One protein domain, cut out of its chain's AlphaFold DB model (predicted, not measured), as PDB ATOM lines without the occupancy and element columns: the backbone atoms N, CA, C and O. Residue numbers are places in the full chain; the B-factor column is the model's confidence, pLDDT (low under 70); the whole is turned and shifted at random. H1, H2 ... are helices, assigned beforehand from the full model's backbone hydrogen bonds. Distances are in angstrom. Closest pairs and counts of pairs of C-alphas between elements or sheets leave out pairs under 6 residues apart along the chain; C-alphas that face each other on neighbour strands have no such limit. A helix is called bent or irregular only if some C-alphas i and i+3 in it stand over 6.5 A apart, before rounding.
ATOM      1  N   ASP A 173     220.766 193.067 163.458       96.75
ATOM      2  CA  ASP A 173     220.783 193.981 164.601       96.75
ATOM      3  C   ASP A 173     219.779 193.577 165.689       96.75
ATOM      4  O   ASP A 173     219.993 193.871 166.865       96.75
ATOM      5  N   HIS A 174     218.738 192.814 165.341       96.44
ATOM      6  CA  HIS A 174     217.793 192.231 166.298       96.44
ATOM      7  C   HIS A 174     218.420 191.126 167.160       96.44
ATOM      8  O   HIS A 174     217.848 190.745 168.179       96.44
ATOM      9  N   VAL A 175     219.613 190.642 166.797       96.81
ATOM     10  CA  VAL A 175     220.383 189.649 167.560       96.81
ATOM     11  C   VAL A 175     221.647 190.274 168.151       96.81
ATOM     12  O   VAL A 175     221.927 190.115 169.341       96.81
ATOM     13  N   LEU A 176     222.401 191.034 167.354       96.94
ATOM     14  CA  LEU A 176     223.693 191.581 167.771       96.94
ATOM     15  C   LEU A 176     223.562 192.663 168.845       96.94
ATOM     16  O   LEU A 176     224.332 192.667 169.808       96.94
ATOM     17  N   HIS A 177     222.592 193.570 168.719       96.81
ATOM     18  CA  HIS A 177     222.382 194.629 169.705       96.81
ATOM     19  C   HIS A 177     221.971 194.116 171.095       96.81
ATOM     20  O   HIS A 177     222.631 194.506 172.066       96.81
ATOM     21  N   PRO A 178     220.957 193.238 171.241       96.62
ATOM     22  CA  PRO A 178     220.612 192.688 172.550       96.62
ATOM     23  C   PRO A 178     221.750 191.859 173.152       96.62
ATOM     24  O   PRO A 178     221.994 191.965 174.355       96.62
ATOM     25  N   LEU A 179     222.495 191.097 172.340       96.69
ATOM     26  CA  LEU A 179     223.657 190.337 172.808       96.69
ATOM     27  C   LEU A 179     224.768 191.263 173.323       96.69
ATOM     28  O   LEU A 179     225.266 191.079 174.432       96.69
ATOM     29  N   THR A 180     225.114 192.297 172.551       95.75
ATOM     30  CA  THR A 180     226.112 193.305 172.945       95.75
ATOM     31  C   THR A 180     225.708 193.992 174.249       95.75
ATOM     32  O   THR A 180     226.534 194.175 175.146       95.75
ATOM     33  N   PHE A 181     224.425 194.337 174.389       95.75
ATOM     34  CA  PHE A 181     223.895 194.907 175.621       95.75
ATOM     35  C   PHE A 181     224.020 193.932 176.799       95.75
ATOM     36  O   PHE A 181     224.522 194.330 177.850       95.75
ATOM     37  N   ALA A 182     223.615 192.670 176.627       95.44
ATOM     38  CA  ALA A 182     223.672 191.638 177.661       95.44
ATOM     39  C   ALA A 182     225.109 191.370 178.138       95.44
ATOM     40  O   ALA A 182     225.359 191.373 179.342       95.44
ATOM     41  N   VAL A 183     226.070 191.239 177.217       95.44
ATOM     42  CA  VAL A 183     227.501 191.107 177.549       95.44
ATOM     43  C   VAL A 183     227.994 192.330 178.328       95.44
ATOM     44  O   VAL A 183     228.671 192.189 179.346       95.44
ATOM     45  N   GLY A 184     227.594 193.536 177.913       94.44
ATOM     46  CA  GLY A 184     227.885 194.761 178.658       94.44
ATOM     47  C   GLY A 184     227.312 194.750 180.079       94.44
ATOM     48  O   GLY A 184     227.984 195.173 181.017       94.44
ATOM     49  N   GLN A 185     226.098 194.221 180.269       95.12
ATOM     50  CA  GLN A 185     225.511 194.074 181.602       95.12
ATOM     51  C   GLN A 185     226.261 193.053 182.462       95.12
ATOM     52  O   GLN A 185     226.490 193.321 183.638       95.12
ATOM     53  N   LEU A 186     226.701 191.930 181.889       92.56
ATOM     54  CA  LEU A 186     227.527 190.954 182.607       92.56
ATOM     55  C   LEU A 186     228.830 191.589 183.108       92.56
ATOM     56  O   LEU A 186     229.209 191.366 184.257       92.56
ATOM     57  N   ALA A 187     229.466 192.444 182.301       91.94
ATOM     58  CA  ALA A 187     230.644 193.197 182.726       91.94
ATOM     59  C   ALA A 187     230.341 194.130 183.916       91.94
ATOM     60  O   ALA A 187     231.117 194.179 184.872       91.94
ATOM     61  N   PHE A 188     229.194 194.822 183.912       90.38
ATOM     62  CA  PHE A 188     228.763 195.651 185.047       90.38
ATOM     63  C   PHE A 188     228.417 194.844 186.304       90.38
ATOM     64  O   PHE A 188     228.503 195.379 187.409       90.38
ATOM     65  N   LEU A 189     228.054 193.570 186.154       92.06
ATOM     66  CA  LEU A 189     227.772 192.675 187.271       92.06
ATOM     67  C   LEU A 189     229.026 192.098 187.929       92.06
ATOM     68  O   LEU A 189     228.949 191.720 189.095       92.06
ATOM     69  N   LEU A 190     230.174 192.055 187.241       92.38
ATOM     70  CA  LEU A 190     231.410 191.453 187.765       92.38
ATOM     71  C   LEU A 190     231.760 191.871 189.206       92.38
ATOM     72  O   LEU A 190     232.022 190.980 190.012       92.38
ATOM     73  N   PRO A 191     231.710 193.159 189.602       91.31
ATOM     74  CA  PRO A 191     232.028 193.563 190.973       91.31
ATOM     75  C   PRO A 191     231.058 192.957 191.994       91.31
ATOM     76  O   PRO A 191     231.477 192.444 193.032       91.31
ATOM     77  N   ALA A 192     229.759 192.967 191.681       89.50
ATOM     78  CA  ALA A 192     228.735 192.354 192.517       89.50
ATOM     79  C   ALA A 192     228.901 190.829 192.583       89.50
ATOM     80  O   ALA A 192     228.750 190.256 193.658       89.50
ATOM     81  N   LEU A 193     229.265 190.178 191.474       89.25
ATOM     82  CA  LEU A 193     229.518 188.736 191.419       89.25
ATOM     83  C   LEU A 193     230.770 188.331 192.204       89.25
ATOM     84  O   LEU A 193     230.746 187.301 192.868       89.25
ATOM     85  N   VAL A 194     231.833 189.140 192.205       91.38
ATOM     86  CA  VAL A 194     233.030 188.915 193.040       91.38
ATOM     87  C   VAL A 194     232.677 188.999 194.527       91.38
ATOM     88  O   VAL A 194     233.065 188.132 195.313       91.38
ATOM     89  N   ILE A 195     231.875 189.992 194.920       88.75
ATOM     90  CA  ILE A 195     231.370 190.106 196.295       88.75
ATOM     91  C   ILE A 195     230.457 188.914 196.631       88.75
ATOM     92  O   ILE A 195     230.570 188.331 197.707       88.75
ATOM     93  N   ALA A 196     229.590 188.502 195.703       85.62
ATOM     94  CA  ALA A 196     228.713 187.343 195.861       85.62
ATOM     95  C   ALA A 196     229.497 186.028 195.982       85.62
ATOM     96  O   ALA A 196     229.144 185.162 196.782       85.62
ATOM     97  N   ALA A 197     230.597 185.878 195.241       86.44
ATOM     98  CA  ALA A 197     231.482 184.724 195.335       86.44
ATOM     99  C   ALA A 197     232.073 184.604 196.747       86.44
ATOM    100  O   ALA A 197     232.156 183.500 197.281       86.44
ATOM    101  N   ALA A 198     232.361 185.727 197.415       84.12
ATOM    102  CA  ALA A 198     232.770 185.745 198.820       84.12
ATOM    103  C   ALA A 198     231.660 185.318 199.801       84.12
ATOM    104  O   ALA A 198     231.946 185.092 200.977       84.12
ATOM    105  N   VAL A 199     230.407 185.179 199.360       76.25
ATOM    106  CA  VAL A 199     229.312 184.571 200.137       76.25
ATOM    107  C   VAL A 199     229.307 183.049 199.951       76.25
ATOM    108  O   VAL A 199     229.170 182.306 200.920       76.25
ATOM    109  N   ILE A 200     229.483 182.583 198.712       74.62
ATOM    110  CA  ILE A 200     229.219 181.191 198.299       74.62
ATOM    111  C   ILE A 200     230.474 180.299 198.384       74.62
ATOM    112  O   ILE A 200     230.359 179.087 198.575       74.62
ATOM    113  N   TRP A 201     231.671 180.881 198.261       73.81
ATOM    114  CA  TRP A 201     232.947 180.164 198.182       73.81
ATOM    115  C   TRP A 201     233.868 180.435 199.387       73.81
ATOM    116  O   TRP A 201     234.001 181.591 199.780       73.81
ATOM    117  N   PRO A 202     234.563 179.437 199.971       71.31
ATOM    118  CA  PRO A 202     234.389 178.017 199.714       71.31
ATOM    119  C   PRO A 202     233.039 177.556 200.264       71.31
ATOM    120  O   PRO A 202     232.482 178.170 201.182       71.31
ATOM    121  N   ARG A 203     232.498 176.498 199.650       66.38
ATOM    122  CA  ARG A 203     231.183 175.976 200.024       66.38
ATOM    123  C   ARG A 203     231.169 175.656 201.524       66.38
ATOM    124  O   ARG A 203     232.146 175.094 202.023       66.38
ATOM    125  N   PRO A 204     230.088 176.005 202.243       61.12
ATOM    126  CA  PRO A 204     229.937 175.619 203.637       61.12
ATOM    127  C   PRO A 204     230.173 174.106 203.796       61.12
ATOM    128  O   PRO A 204     229.451 173.315 203.193       61.12
ATOM    129  N   ALA A 220     211.337 183.131 204.115       75.12
ATOM    130  CA  ALA A 220     210.887 183.514 202.790       75.12
ATOM    131  C   ALA A 220     210.455 182.255 202.037       75.12
ATOM    132  O   ALA A 220     211.231 181.289 201.946       75.12
ATOM    133  N   ASP A 221     209.211 182.241 201.584       83.94
ATOM    134  CA  ASP A 221     208.601 181.065 200.981       83.94
ATOM    135  C   ASP A 221     208.900 180.984 199.472       83.94
ATOM    136  O   ASP A 221     209.747 181.704 198.928       83.94
ATOM    137  N   GLY A 222     208.275 180.022 198.788       87.38
ATOM    138  CA  GLY A 222     208.446 179.860 197.345       87.38
ATOM    139  C   GLY A 222     207.980 181.088 196.563       87.38
ATOM    140  O   GLY A 222     208.587 181.418 195.547       87.38
ATOM    141  N   PHE A 223     206.957 181.783 197.055       86.69
ATOM    142  CA  PHE A 223     206.427 182.986 196.436       86.69
ATOM    143  C   PHE A 223     207.446 184.130 196.495       86.69
ATOM    144  O   PHE A 223     207.798 184.700 195.458       86.69
ATOM    145  N   ASP A 224     207.993 184.398 197.685       87.94
ATOM    146  CA  ASP A 224     208.990 185.454 197.909       87.94
ATOM    147  C   ASP A 224     210.210 185.292 196.988       87.94
ATOM    148  O   ASP A 224     210.742 186.251 196.422       87.94
ATOM    149  N   ARG A 225     210.641 184.045 196.781       90.88
ATOM    150  CA  ARG A 225     211.748 183.702 195.881       90.88
ATOM    151  C   ARG A 225     211.444 184.010 194.421       90.88
ATOM    152  O   ARG A 225     212.313 184.540 193.722       90.88
ATOM    153  N   ARG A 226     210.231 183.712 193.953       93.75
ATOM    154  CA  ARG A 226     209.824 183.965 192.563       93.75
ATOM    155  C   ARG A 226     209.706 185.460 192.280       93.75
ATOM    156  O   ARG A 226     210.286 185.918 191.296       93.75
ATOM    157  N   ILE A 227     209.065 186.230 193.163       91.75
ATOM    158  CA  ILE A 227     208.927 187.682 192.964       91.75
ATOM    159  C   ILE A 227     210.280 188.402 193.033       91.75
ATOM    160  O   ILE A 227     210.568 189.233 192.177       91.75
ATOM    161  N   VAL A 228     211.169 188.048 193.971       93.50
ATOM    162  CA  VAL A 228     212.516 188.648 194.044       93.50
ATOM    163  C   VAL A 228     213.363 188.274 192.824       93.50
ATOM    164  O   VAL A 228     214.110 189.112 192.317       93.50
ATOM    165  N   THR A 229     213.236 187.046 192.309       94.69
ATOM    166  CA  THR A 229     213.894 186.629 191.056       94.69
ATOM    167  C   THR A 229     213.413 187.469 189.879       94.69
ATOM    168  O   THR A 229     214.229 188.011 189.135       94.69
ATOM    169  N   LEU A 230     212.103 187.662 189.747       94.75
ATOM    170  CA  LEU A 230     211.540 188.526 188.719       94.75
ATOM    171  C   LEU A 230     212.004 189.983 188.872       94.75
ATOM    172  O   LEU A 230     212.426 190.580 187.889       94.75
ATOM    173  N   LEU A 231     211.988 190.555 190.077       93.25
ATOM    174  CA  LEU A 231     212.470 191.924 190.309       93.25
ATOM    175  C   LEU A 231     213.966 192.089 189.994       93.25
ATOM    176  O   LEU A 231     214.403 193.183 189.646       93.25
ATOM    177  N   THR A 232     214.743 191.011 190.107       94.94
ATOM    178  CA  THR A 232     216.186 191.009 189.837       94.94
ATOM    179  C   THR A 232     216.507 190.875 188.354       94.94
ATOM    180  O   THR A 232     217.353 191.605 187.849       94.94
ATOM    181  N   PHE A 233     215.860 189.942 187.653       95.81
ATOM    182  CA  PHE A 233     216.211 189.602 186.269       95.81
ATOM    183  C   PHE A 233     215.220 190.148 185.240       95.81
ATOM    184  O   PHE A 233     215.614 190.479 184.125       95.81
ATOM    185  N   GLY A 234     213.950 190.312 185.617       95.75
ATOM    186  CA  GLY A 234     212.870 190.787 184.753       95.75
ATOM    187  C   GLY A 234     213.173 192.109 184.044       95.75
ATOM    188  O   GLY A 234     212.977 192.172 182.832       95.75
ATOM    189  N   PRO A 235     213.708 193.143 184.720       95.25
ATOM    190  CA  PRO A 235     214.076 194.393 184.056       95.25
ATOM    191  C   PRO A 235     215.134 194.216 182.959       95.25
ATOM    192  O   PRO A 235     215.026 194.788 181.868       95.25
ATOM    193  N   ALA A 236     216.171 193.418 183.234       95.75
ATOM    194  CA  ALA A 236     217.236 193.160 182.272       95.75
ATOM    195  C   ALA A 236     216.709 192.361 181.078       95.75
ATOM    196  O   ALA A 236     216.934 192.757 179.934       95.75
ATOM    197  N   THR A 237     215.926 191.312 181.341       95.94
ATOM    198  CA  THR A 237     215.242 190.525 180.310       95.94
ATOM    199  C   THR A 237     214.323 191.396 179.457       95.94
ATOM    200  O   THR A 237     214.384 191.313 178.236       95.94
ATOM    201  N   MET A 238     213.533 192.286 180.064       95.44
ATOM    202  CA  MET A 238     212.648 193.209 179.347       95.44
ATOM    203  C   MET A 238     213.436 194.161 178.440       95.44
ATOM    204  O   MET A 238     213.052 194.384 177.296       95.44
ATOM    205  N   THR A 239     214.569 194.694 178.905       95.25
ATOM    206  CA  THR A 239     215.417 195.576 178.082       95.25
ATOM    207  C   THR A 239     216.028 194.830 176.896       95.25
ATOM    208  O   THR A 239     216.027 195.344 175.779       95.25
ATOM    209  N   VAL A 240     216.521 193.609 177.126       96.31
ATOM    210  CA  VAL A 240     217.049 192.731 176.071       96.31
ATOM    211  C   VAL A 240     215.950 192.380 175.066       96.31
ATOM    212  O   VAL A 240     216.172 192.492 173.865       96.31
ATOM    213  N   ALA A 241     214.744 192.050 175.533       96.00
ATOM    214  CA  ALA A 241     213.598 191.751 174.679       96.00
ATOM    215  C   ALA A 241     213.165 192.964 173.840       96.00
ATOM    216  O   ALA A 241     212.949 192.828 172.641       96.00
ATOM    217  N   LEU A 242     213.105 194.165 174.426       94.44
ATOM    218  CA  LEU A 242     212.822 195.402 173.686       94.44
ATOM    219  C   LEU A 242     213.898 195.700 172.634       94.44
ATOM    220  O   LEU A 242     213.574 196.109 171.518       94.44
ATOM    221  N   SER A 243     215.172 195.478 172.963       95.00
ATOM    222  CA  SER A 243     216.272 195.606 172.002       95.00
ATOM    223  C   SER A 243     216.155 194.588 170.867       95.00
ATOM    224  O   SER A 243     216.418 194.950 169.725       95.00
ATOM    225  N   ALA A 244     215.743 193.351 171.156       96.81
ATOM    226  CA  ALA A 244     215.534 192.316 170.146       96.81
ATOM    227  C   ALA A 244     214.325 192.623 169.252       96.81
ATOM    228  O   ALA A 244     214.402 192.504 168.035       96.81
ATOM    229  N   LEU A 245     213.223 193.099 169.836       96.00
ATOM    230  CA  LEU A 245     212.009 193.449 169.100       96.00
ATOM    231  C   LEU A 245     212.233 194.643 168.165       96.00
ATOM    232  O   LEU A 245     211.816 194.627 167.013       96.00
ATOM    233  N   THR A 246     212.904 195.684 168.656       94.50
ATOM    234  CA  THR A 246     213.101 196.932 167.900       94.50
ATOM    235  C   THR A 246     214.355 196.932 167.029       94.50
ATOM    236  O   THR A 246     214.533 197.841 166.217       94.50
ATOM    237  N   GLY A 247     215.268 195.983 167.248       94.69
ATOM    238  CA  GLY A 247     216.603 195.984 166.654       94.69
ATOM    239  C   GLY A 247     217.463 197.178 167.077       94.69
ATOM    240  O   GLY A 247     218.518 197.391 166.492       94.69
ATOM    241  N   ARG A 248     217.046 198.001 168.053       94.00
ATOM    242  CA  ARG A 248     217.807 199.189 168.476       94.00
ATOM    243  C   ARG A 248     218.809 198.841 169.566       94.00
ATOM    244  O   ARG A 248     218.459 198.217 170.563       94.00
ATOM    245  N   GLY A 249     220.037 199.336 169.429       92.19
ATOM    246  CA  GLY A 249     221.088 199.147 170.427       92.19
ATOM    247  C   GLY A 249     220.927 200.068 171.626       92.19
ATOM    248  O   GLY A 249     221.266 201.255 171.558       92.19
ATOM    249  N   ALA A 250     220.444 199.511 172.738       89.75
ATOM    250  CA  ALA A 250     220.430 200.190 174.027       89.75
ATOM    251  C   ALA A 250     221.863 200.515 174.481       89.75
ATOM    252  O   ALA A 250     222.772 199.686 174.409       89.75
ATOM    253  N   ILE A 251     222.076 201.732 174.984       89.62
ATOM    254  CA  ILE A 251     223.385 202.130 175.512       89.62
ATOM    255  C   ILE A 251     223.644 201.332 176.793       89.62
ATOM    256  O   ILE A 251     222.849 201.407 177.725       89.62
ATOM    257  N   ALA A 252     224.777 200.628 176.882       88.56
ATOM    258  CA  ALA A 252     225.086 199.744 178.013       88.56
ATOM    259  C   ALA A 252     224.948 200.431 179.389       88.56
ATOM    260  O   ALA A 252     224.415 199.844 180.328       88.56
ATOM    261  N   MET A 253     225.344 201.707 179.496       88.62
ATOM    262  CA  MET A 253     225.218 202.494 180.730       88.62
ATOM    263  C   MET A 253     223.763 202.675 181.191       88.62
ATOM    264  O   MET A 253     223.534 202.874 182.378       88.62
ATOM    265  N   TRP A 254     222.762 202.591 180.307       90.12
ATOM    266  CA  TRP A 254     221.350 202.669 180.707       90.12
ATOM    267  C   TRP A 254     220.929 201.522 181.626       90.12
ATOM    268  O   TRP A 254     219.934 201.661 182.333       90.12
ATOM    269  N   GLY A 255     221.704 200.435 181.663       90.31
ATOM    270  CA  GLY A 255     221.438 199.270 182.493       90.31
ATOM    271  C   GLY A 255     221.772 199.409 183.982       90.31
ATOM    272  O   GLY A 255     221.475 198.494 184.745       90.31
ATOM    273  N   TYR A 256     222.313 200.549 184.441       85.31
ATOM    274  CA  TYR A 256     222.683 200.737 185.854       85.31
ATOM    275  C   TYR A 256     221.579 200.410 186.891       85.31
ATOM    276  O   TYR A 256     221.939 199.933 187.966       85.31
ATOM    277  N   PRO A 257     220.262 200.618 186.645       90.50
ATOM    278  CA  PRO A 257     219.230 200.309 187.632       90.50
ATOM    279  C   PRO A 257     218.608 198.914 187.437       90.50
ATOM    280  O   PRO A 257     217.684 198.562 188.162       90.50
ATOM    281  N   LEU A 258     219.069 198.115 186.468       93.69
ATOM    282  CA  LEU A 258     218.462 196.813 186.154       93.69
ATOM    283  C   LEU A 258     218.691 195.763 187.244       93.69
ATOM    284  O   LEU A 258     217.886 194.854 187.393       93.69
ATOM    285  N   TRP A 259     219.768 195.910 188.016       93.50
ATOM    286  CA  TRP A 259     220.267 194.890 188.940       93.50
ATOM    287  C   TRP A 259     220.058 195.247 190.416       93.50
ATOM    288  O   TRP A 259     220.714 194.683 191.291       93.50
ATOM    289  N   LEU A 260     219.153 196.189 190.709       91.38
ATOM    290  CA  LEU A 260     218.933 196.728 192.060       91.38
ATOM    291  C   LEU A 260     218.647 195.641 193.108       91.38
ATOM    292  O   LEU A 260     219.108 195.742 194.244       91.38
ATOM    293  N   PHE A 261     217.923 194.586 192.727       92.38
ATOM    294  CA  PHE A 261     217.534 193.503 193.632       92.38
ATOM    295  C   PHE A 261     218.522 192.330 193.672       92.38
ATOM    296  O   PHE A 261     218.321 191.404 194.456       92.38
ATOM    297  N   LEU A 262     219.629 192.379 192.918       92.06
ATOM    298  CA  LEU A 262     220.586 191.270 192.849       92.06
ATOM    299  C   LEU A 262     221.174 190.914 194.219       92.06
ATOM    300  O   LEU A 262     221.277 189.738 194.556       92.06
ATOM    301  N   GLY A 263     221.510 191.912 195.041       88.56
ATOM    302  CA  GLY A 263     222.010 191.673 196.397       88.56
ATOM    303  C   GLY A 263     220.993 190.944 197.281       88.56
ATOM    304  O   GLY A 263     221.347 189.991 197.974       88.56
ATOM    305  N   LEU A 264     219.717 191.347 197.212       89.25
ATOM    306  CA  LEU A 264     218.629 190.679 197.930       89.25
ATOM    307  C   LEU A 264     218.446 189.243 197.435       89.25
ATOM    308  O   LEU A 264     218.324 188.331 198.248       89.25
ATOM    309  N   TRP A 265     218.474 189.037 196.118       91.50
ATOM    310  CA  TRP A 265     218.381 187.717 195.507       91.50
ATOM    311  C   TRP A 265     219.517 186.796 195.970       91.50
ATOM    312  O   TRP A 265     219.254 185.686 196.428       91.50
ATOM    313  N   ILE A 266     220.767 187.272 195.975       86.12
ATOM    314  CA  ILE A 266     221.913 186.499 196.480       86.12
ATOM    315  C   ILE A 266     221.687 186.089 197.936       86.12
ATOM    316  O   ILE A 266     221.835 184.917 198.265       86.12
ATOM    317  N   VAL A 267     221.292 187.016 198.813       83.12
ATOM    318  CA  VAL A 267     221.051 186.714 200.236       83.12
ATOM    319  C   VAL A 267     219.912 185.710 200.416       83.12
ATOM    320  O   VAL A 267     220.009 184.810 201.252       83.12
ATOM    321  N   LEU A 268     218.848 185.829 199.622       84.31
ATOM    322  CA  LEU A 268     217.678 184.957 199.691       84.31
ATOM    323  C   LEU A 268     218.022 183.496 199.368       84.31
ATOM    324  O   LEU A 268     217.528 182.584 200.033       84.31
ATOM    325  N   TYR A 269     218.891 183.279 198.377       82.25
ATOM    326  CA  TYR A 269     219.294 181.946 197.924       82.25
ATOM    327  C   TYR A 269     220.555 181.414 198.623       82.25
ATOM    328  O   TYR A 269     220.683 180.205 198.799       82.25
ATOM    329  N   ALA A 270     221.449 182.287 199.097       75.81
ATOM    330  CA  ALA A 270     222.681 181.925 199.803       75.81
ATOM    331  C   ALA A 270     222.556 181.981 201.339       75.81
ATOM    332  O   ALA A 270     223.565 181.875 202.035       75.81
ATOM    333  N   ARG A 271     221.339 182.131 201.893       67.31
ATOM    334  CA  ARG A 271     221.061 182.345 203.332       67.31
ATOM    335  C   ARG A 271     221.793 181.380 204.273       67.31
ATOM    336  O   ARG A 271     222.216 181.790 205.347       67.31
ATOM    337  N   ALA A 272     221.971 180.123 203.867       59.28
ATOM    338  CA  ALA A 272     222.662 179.100 204.658       59.28
ATOM    339  C   ALA A 272     224.185 179.327 204.800       59.28
ATOM    340  O   ALA A 272     224.842 178.608 205.543       59.28
ATOM    341  N   ALA A 273     224.758 180.306 204.093       58.75
ATOM    342  CA  ALA A 273     226.194 180.575 204.065       58.75
ATOM    343  C   ALA A 273     226.619 181.831 204.852       58.75
ATOM    344  O   ALA A 273     227.808 182.128 204.900       58.75
ATOM    345  N   ILE A 274     225.701 182.593 205.456       64.88
ATOM    346  CA  ILE A 274     226.033 183.886 206.085       64.88
ATOM    347  C   ILE A 274     226.317 183.700 207.584       64.88
ATOM    348  O   ILE A 274     225.463 183.924 208.436       64.88
ATOM    349  N   GLU A 275     227.545 183.289 207.902       68.25
ATOM    350  CA  GLU A 275     228.105 183.257 209.265       68.25
ATOM    351  C   GLU A 275     228.914 184.537 209.567       68.25
ATOM    352  O   GLU A 275     229.421 185.164 208.630       68.25
ATOM    353  N   PRO A 276     229.130 184.922 210.843       69.12
ATOM    354  CA  PRO A 276     229.886 186.131 211.203       69.12
ATOM    355  C   PRO A 276     231.282 186.219 210.564       69.12
ATOM    356  O   PRO A 276     231.679 187.275 210.074       69.12
ATOM    357  N   VAL A 277     232.003 185.094 210.489       66.25
ATOM    358  CA  VAL A 277     233.325 185.008 209.837       66.25
ATOM    359  C   VAL A 277     233.232 185.326 208.341       66.25
ATOM    360  O   VAL A 277     234.086 186.012 207.779       66.25
ATOM    361  N   ARG A 278     232.154 184.890 207.682       76.25
ATOM    362  CA  ARG A 278     231.918 185.169 206.263       76.25
ATOM    363  C   ARG A 278     231.458 186.598 206.034       76.25
ATOM    364  O   ARG A 278     231.839 187.176 205.023       76.25
ATOM    365  N   LEU A 279     230.742 187.200 206.982       81.12
ATOM    366  CA  LEU A 279     230.407 188.620 206.927       81.12
ATOM    367  C   LEU A 279     231.668 189.495 206.913       81.12
ATOM    368  O   LEU A 279     231.765 190.387 206.074       81.12
ATOM    369  N   GLY A 280     232.666 189.193 207.753       84.81
ATOM    370  CA  GLY A 280     233.959 189.892 207.738       84.81
ATOM    371  C   GLY A 280     234.666 189.803 206.382       84.81
ATOM    372  O   GLY A 280     235.126 190.813 205.849       84.81
ATOM    373  N   ARG A 281     234.671 188.617 205.761       85.81
ATOM    374  CA  ARG A 281     235.217 188.426 204.409       85.81
ATOM    375  C   ARG A 281     234.435 189.185 203.337       85.81
ATOM    376  O   ARG A 281     235.053 189.803 202.478       85.81
ATOM    377  N   ILE A 282     233.103 189.136 203.372       87.38
ATOM    378  CA  ILE A 282     232.240 189.870 202.432       87.38
ATOM    379  C   ILE A 282     232.549 191.365 202.518       87.38
ATOM    380  O   ILE A 282     232.752 191.997 201.487       87.38
ATOM    381  N   VAL A 283     232.652 191.909 203.735       90.06
ATOM    382  CA  VAL A 283     233.023 193.312 203.966       90.06
ATOM    383  C   VAL A 283     234.434 193.603 203.456       90.06
ATOM    384  O   VAL A 283     234.630 194.626 202.811       90.06
ATOM    385  N   GLY A 284     235.400 192.708 203.677       92.94
ATOM    386  CA  GLY A 284     236.766 192.858 203.170       92.94
ATOM    387  C   GLY A 284     236.842 192.892 201.639       92.94
ATOM    388  O   GLY A 284     237.455 193.793 201.072       92.94
ATOM    389  N   VAL A 285     236.171 191.958 200.957       92.81
ATOM    390  CA  VAL A 285     236.103 191.920 199.484       92.81
ATOM    391  C   VAL A 285     235.350 193.131 198.944       92.81
ATOM    392  O   VAL A 285     235.813 193.765 198.001       92.81
ATOM    393  N   TRP A 286     234.229 193.498 199.567       93.50
ATOM    394  CA  TRP A 286     233.494 194.717 199.242       93.50
ATOM    395  C   TRP A 286     234.395 195.953 199.364       93.50
ATOM    396  O   TRP A 286     234.524 196.708 198.405       93.50
ATOM    397  N   ALA A 287     235.102 196.117 200.483       95.94
ATOM    398  CA  ALA A 287     236.014 197.236 200.694       95.94
ATOM    399  C   ALA A 287     237.140 197.253 199.652       95.94
ATOM    400  O   ALA A 287     237.436 198.309 199.099       95.94
ATOM    401  N   GLY A 288     237.716 196.093 199.323       97.06
ATOM    402  CA  GLY A 288     238.740 195.957 198.286       97.06
ATOM    403  C   GLY A 288     238.243 196.350 196.891       97.06
ATOM    404  O   GLY A 288     238.910 197.115 196.199       97.06
ATOM    405  N   VAL A 289     237.049 195.898 196.494       95.12
ATOM    406  CA  VAL A 289     236.419 196.266 195.211       95.12
ATOM    407  C   VAL A 289     236.173 197.774 195.132       95.12
ATOM    408  O   VAL A 289     236.507 198.406 194.129       95.12
ATOM    409  N   PHE A 290     235.633 198.381 196.191       95.31
ATOM    410  CA  PHE A 290     235.376 199.824 196.217       95.31
ATOM    411  C   PHE A 290     236.666 200.651 196.290       95.31
ATOM    412  O   PHE A 290     236.751 201.696 195.646       95.31
ATOM    413  N   ALA A 291     237.691 200.174 197.000       97.38
ATOM    414  CA  ALA A 291     239.016 200.785 196.994       97.38
ATOM    415  C   ALA A 291     239.641 200.731 195.594       97.38
ATOM    416  O   ALA A 291     240.130 201.748 195.109       97.38
ATOM    417  N   LEU A 292     239.553 199.590 194.900       96.75
ATOM    418  CA  LEU A 292     240.010 199.452 193.518       96.75
ATOM    419  C   LEU A 292     239.284 200.429 192.587       96.75
ATOM    420  O   LEU A 292     239.926 201.074 191.763       96.75
ATOM    421  N   PHE A 293     237.969 200.594 192.732       94.69
ATOM    422  CA  PHE A 293     237.210 201.592 191.976       94.69
ATOM    423  C   PHE A 293     237.632 203.025 192.284       94.69
ATOM    424  O   PHE A 293     237.786 203.816 191.354       94.69
ATOM    425  N   ALA A 294     237.864 203.362 193.552       95.62
ATOM    426  CA  ALA A 294     238.360 204.679 193.935       95.62
ATOM    427  C   ALA A 294     239.757 204.948 193.347       95.62
ATOM    428  O   ALA A 294     239.989 206.023 192.795       95.62
ATOM    429  N   ILE A 295     240.658 203.959 193.392       96.44
ATOM    430  CA  ILE A 295     242.001 204.035 192.801       96.44
ATOM    431  C   ILE A 295     241.908 204.170 191.281       96.44
ATOM    432  O   ILE A 295     242.521 205.071 190.717       96.44
TER     433      ILE A 295
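What this domain is: This is residues 173 to 204 and 220 to 295 of the 445 residues of a protein of Alphaproteobacteria bacterium (UniProt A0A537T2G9). Two long bent helices, H1 and H2, lie side by side at one end through their arms H1a and H2b and spread apart at the other, where H4 fits between the arms H1b and H2a; H5 packs on H1b from the side away from H4, and little H3 packs on H1a. The arm H2a, the helix H4, the arm H1b and the helix H5 follow each other as a row, each touching the next, in a body of flat outline. The printed part has 108 residues with five named helices, H1 to H5 along the chain, and no named strand; its class is all helix. It is only just loose, close to compact, with a radius of gyration of the C-alphas of 16.0 A and spans of 48 by 41 by 20 A.

How they stand to each other: H1, residues 173 to 200, is the hub, touching four other helices. By its hydrogen bonds it was assigned as one helix, but it is bent: C-alphas 188 and 191 are 7.1 A apart, and its arms H1a, residues 173 to 188, and H1b, residues 191 to 200, stand at a steep tilt of 62 degrees. H2, residues 222 to 246, was likewise assigned as one helix but is bent: C-alphas 232 and 235 are 7.0 A apart, and H2a, residues 222 to 232, stands to H2b, residues 235 to 246, at a steep tilt of 54 degrees. H1a and H2b touch at a shallow tilt of 23 degrees, opposite ways; their closest C-alphas, of His 174 and Ala 244, are 4.5 A apart. H1a touches H3, residues 252 to 255, with residues 181 to 185 alone; the closest C-alphas, of Phe 181 and Ala 252, are 5.5 A apart. H1b touches H5, residues 276 to 295, at a shallow tilt of 16 degrees, opposite ways, the C-alphas of Ala 198 and Ile 282 being closest at 5.5 A. H1b touches H4, residues 262 to 273, at a shallow tilt of 17 degrees, the same way, closest at the C-alphas of Val 199 and Ala 273, 6.4 A. H4 is irregular, with C-alphas 269 and 272 8.0 A apart. H2a touches H4 at a steep tilt of 41 degrees, opposite ways, closest at the C-alphas of Thr 232 and Leu 262, 5.3 A. The packing is mostly aligned, with 3 of these 4 tilts shallow. H1b and H2a are apart. Every O i to N i+4 pair is within hydrogen-bond range in H2a, H2b and H5, against 11 of 12 in H1a, 5 of 6 in H1b and 6 of 8 in H4; H3 is too short for such a pair.

Where its parts are: H1a begins at C-alpha 173, (220.783, 193.981, 164.601), and measures 22.0 A; H1b measures 14.7 A. H2a measures 15.5 A, H2b 16.4 A, H4 16.5 A and H5 28.4 A, ending at C-alpha 295, (242.001, 204.035, 192.801).

The domain as a whole: The C-alphas farthest apart, of Asp 173 and Pro 276, are 48.1 A apart. Residues 205 to 219 are not printed, and C-alphas 204 and 220 are 20.6 A apart across the cut. Of the links printed whole, H2 to H3 and H4 to H5 are tight and H3 to H4 is short. The mean pLDDT of the printed part is 88.8; residues 203 to 204 and 271 to 277 are under 70.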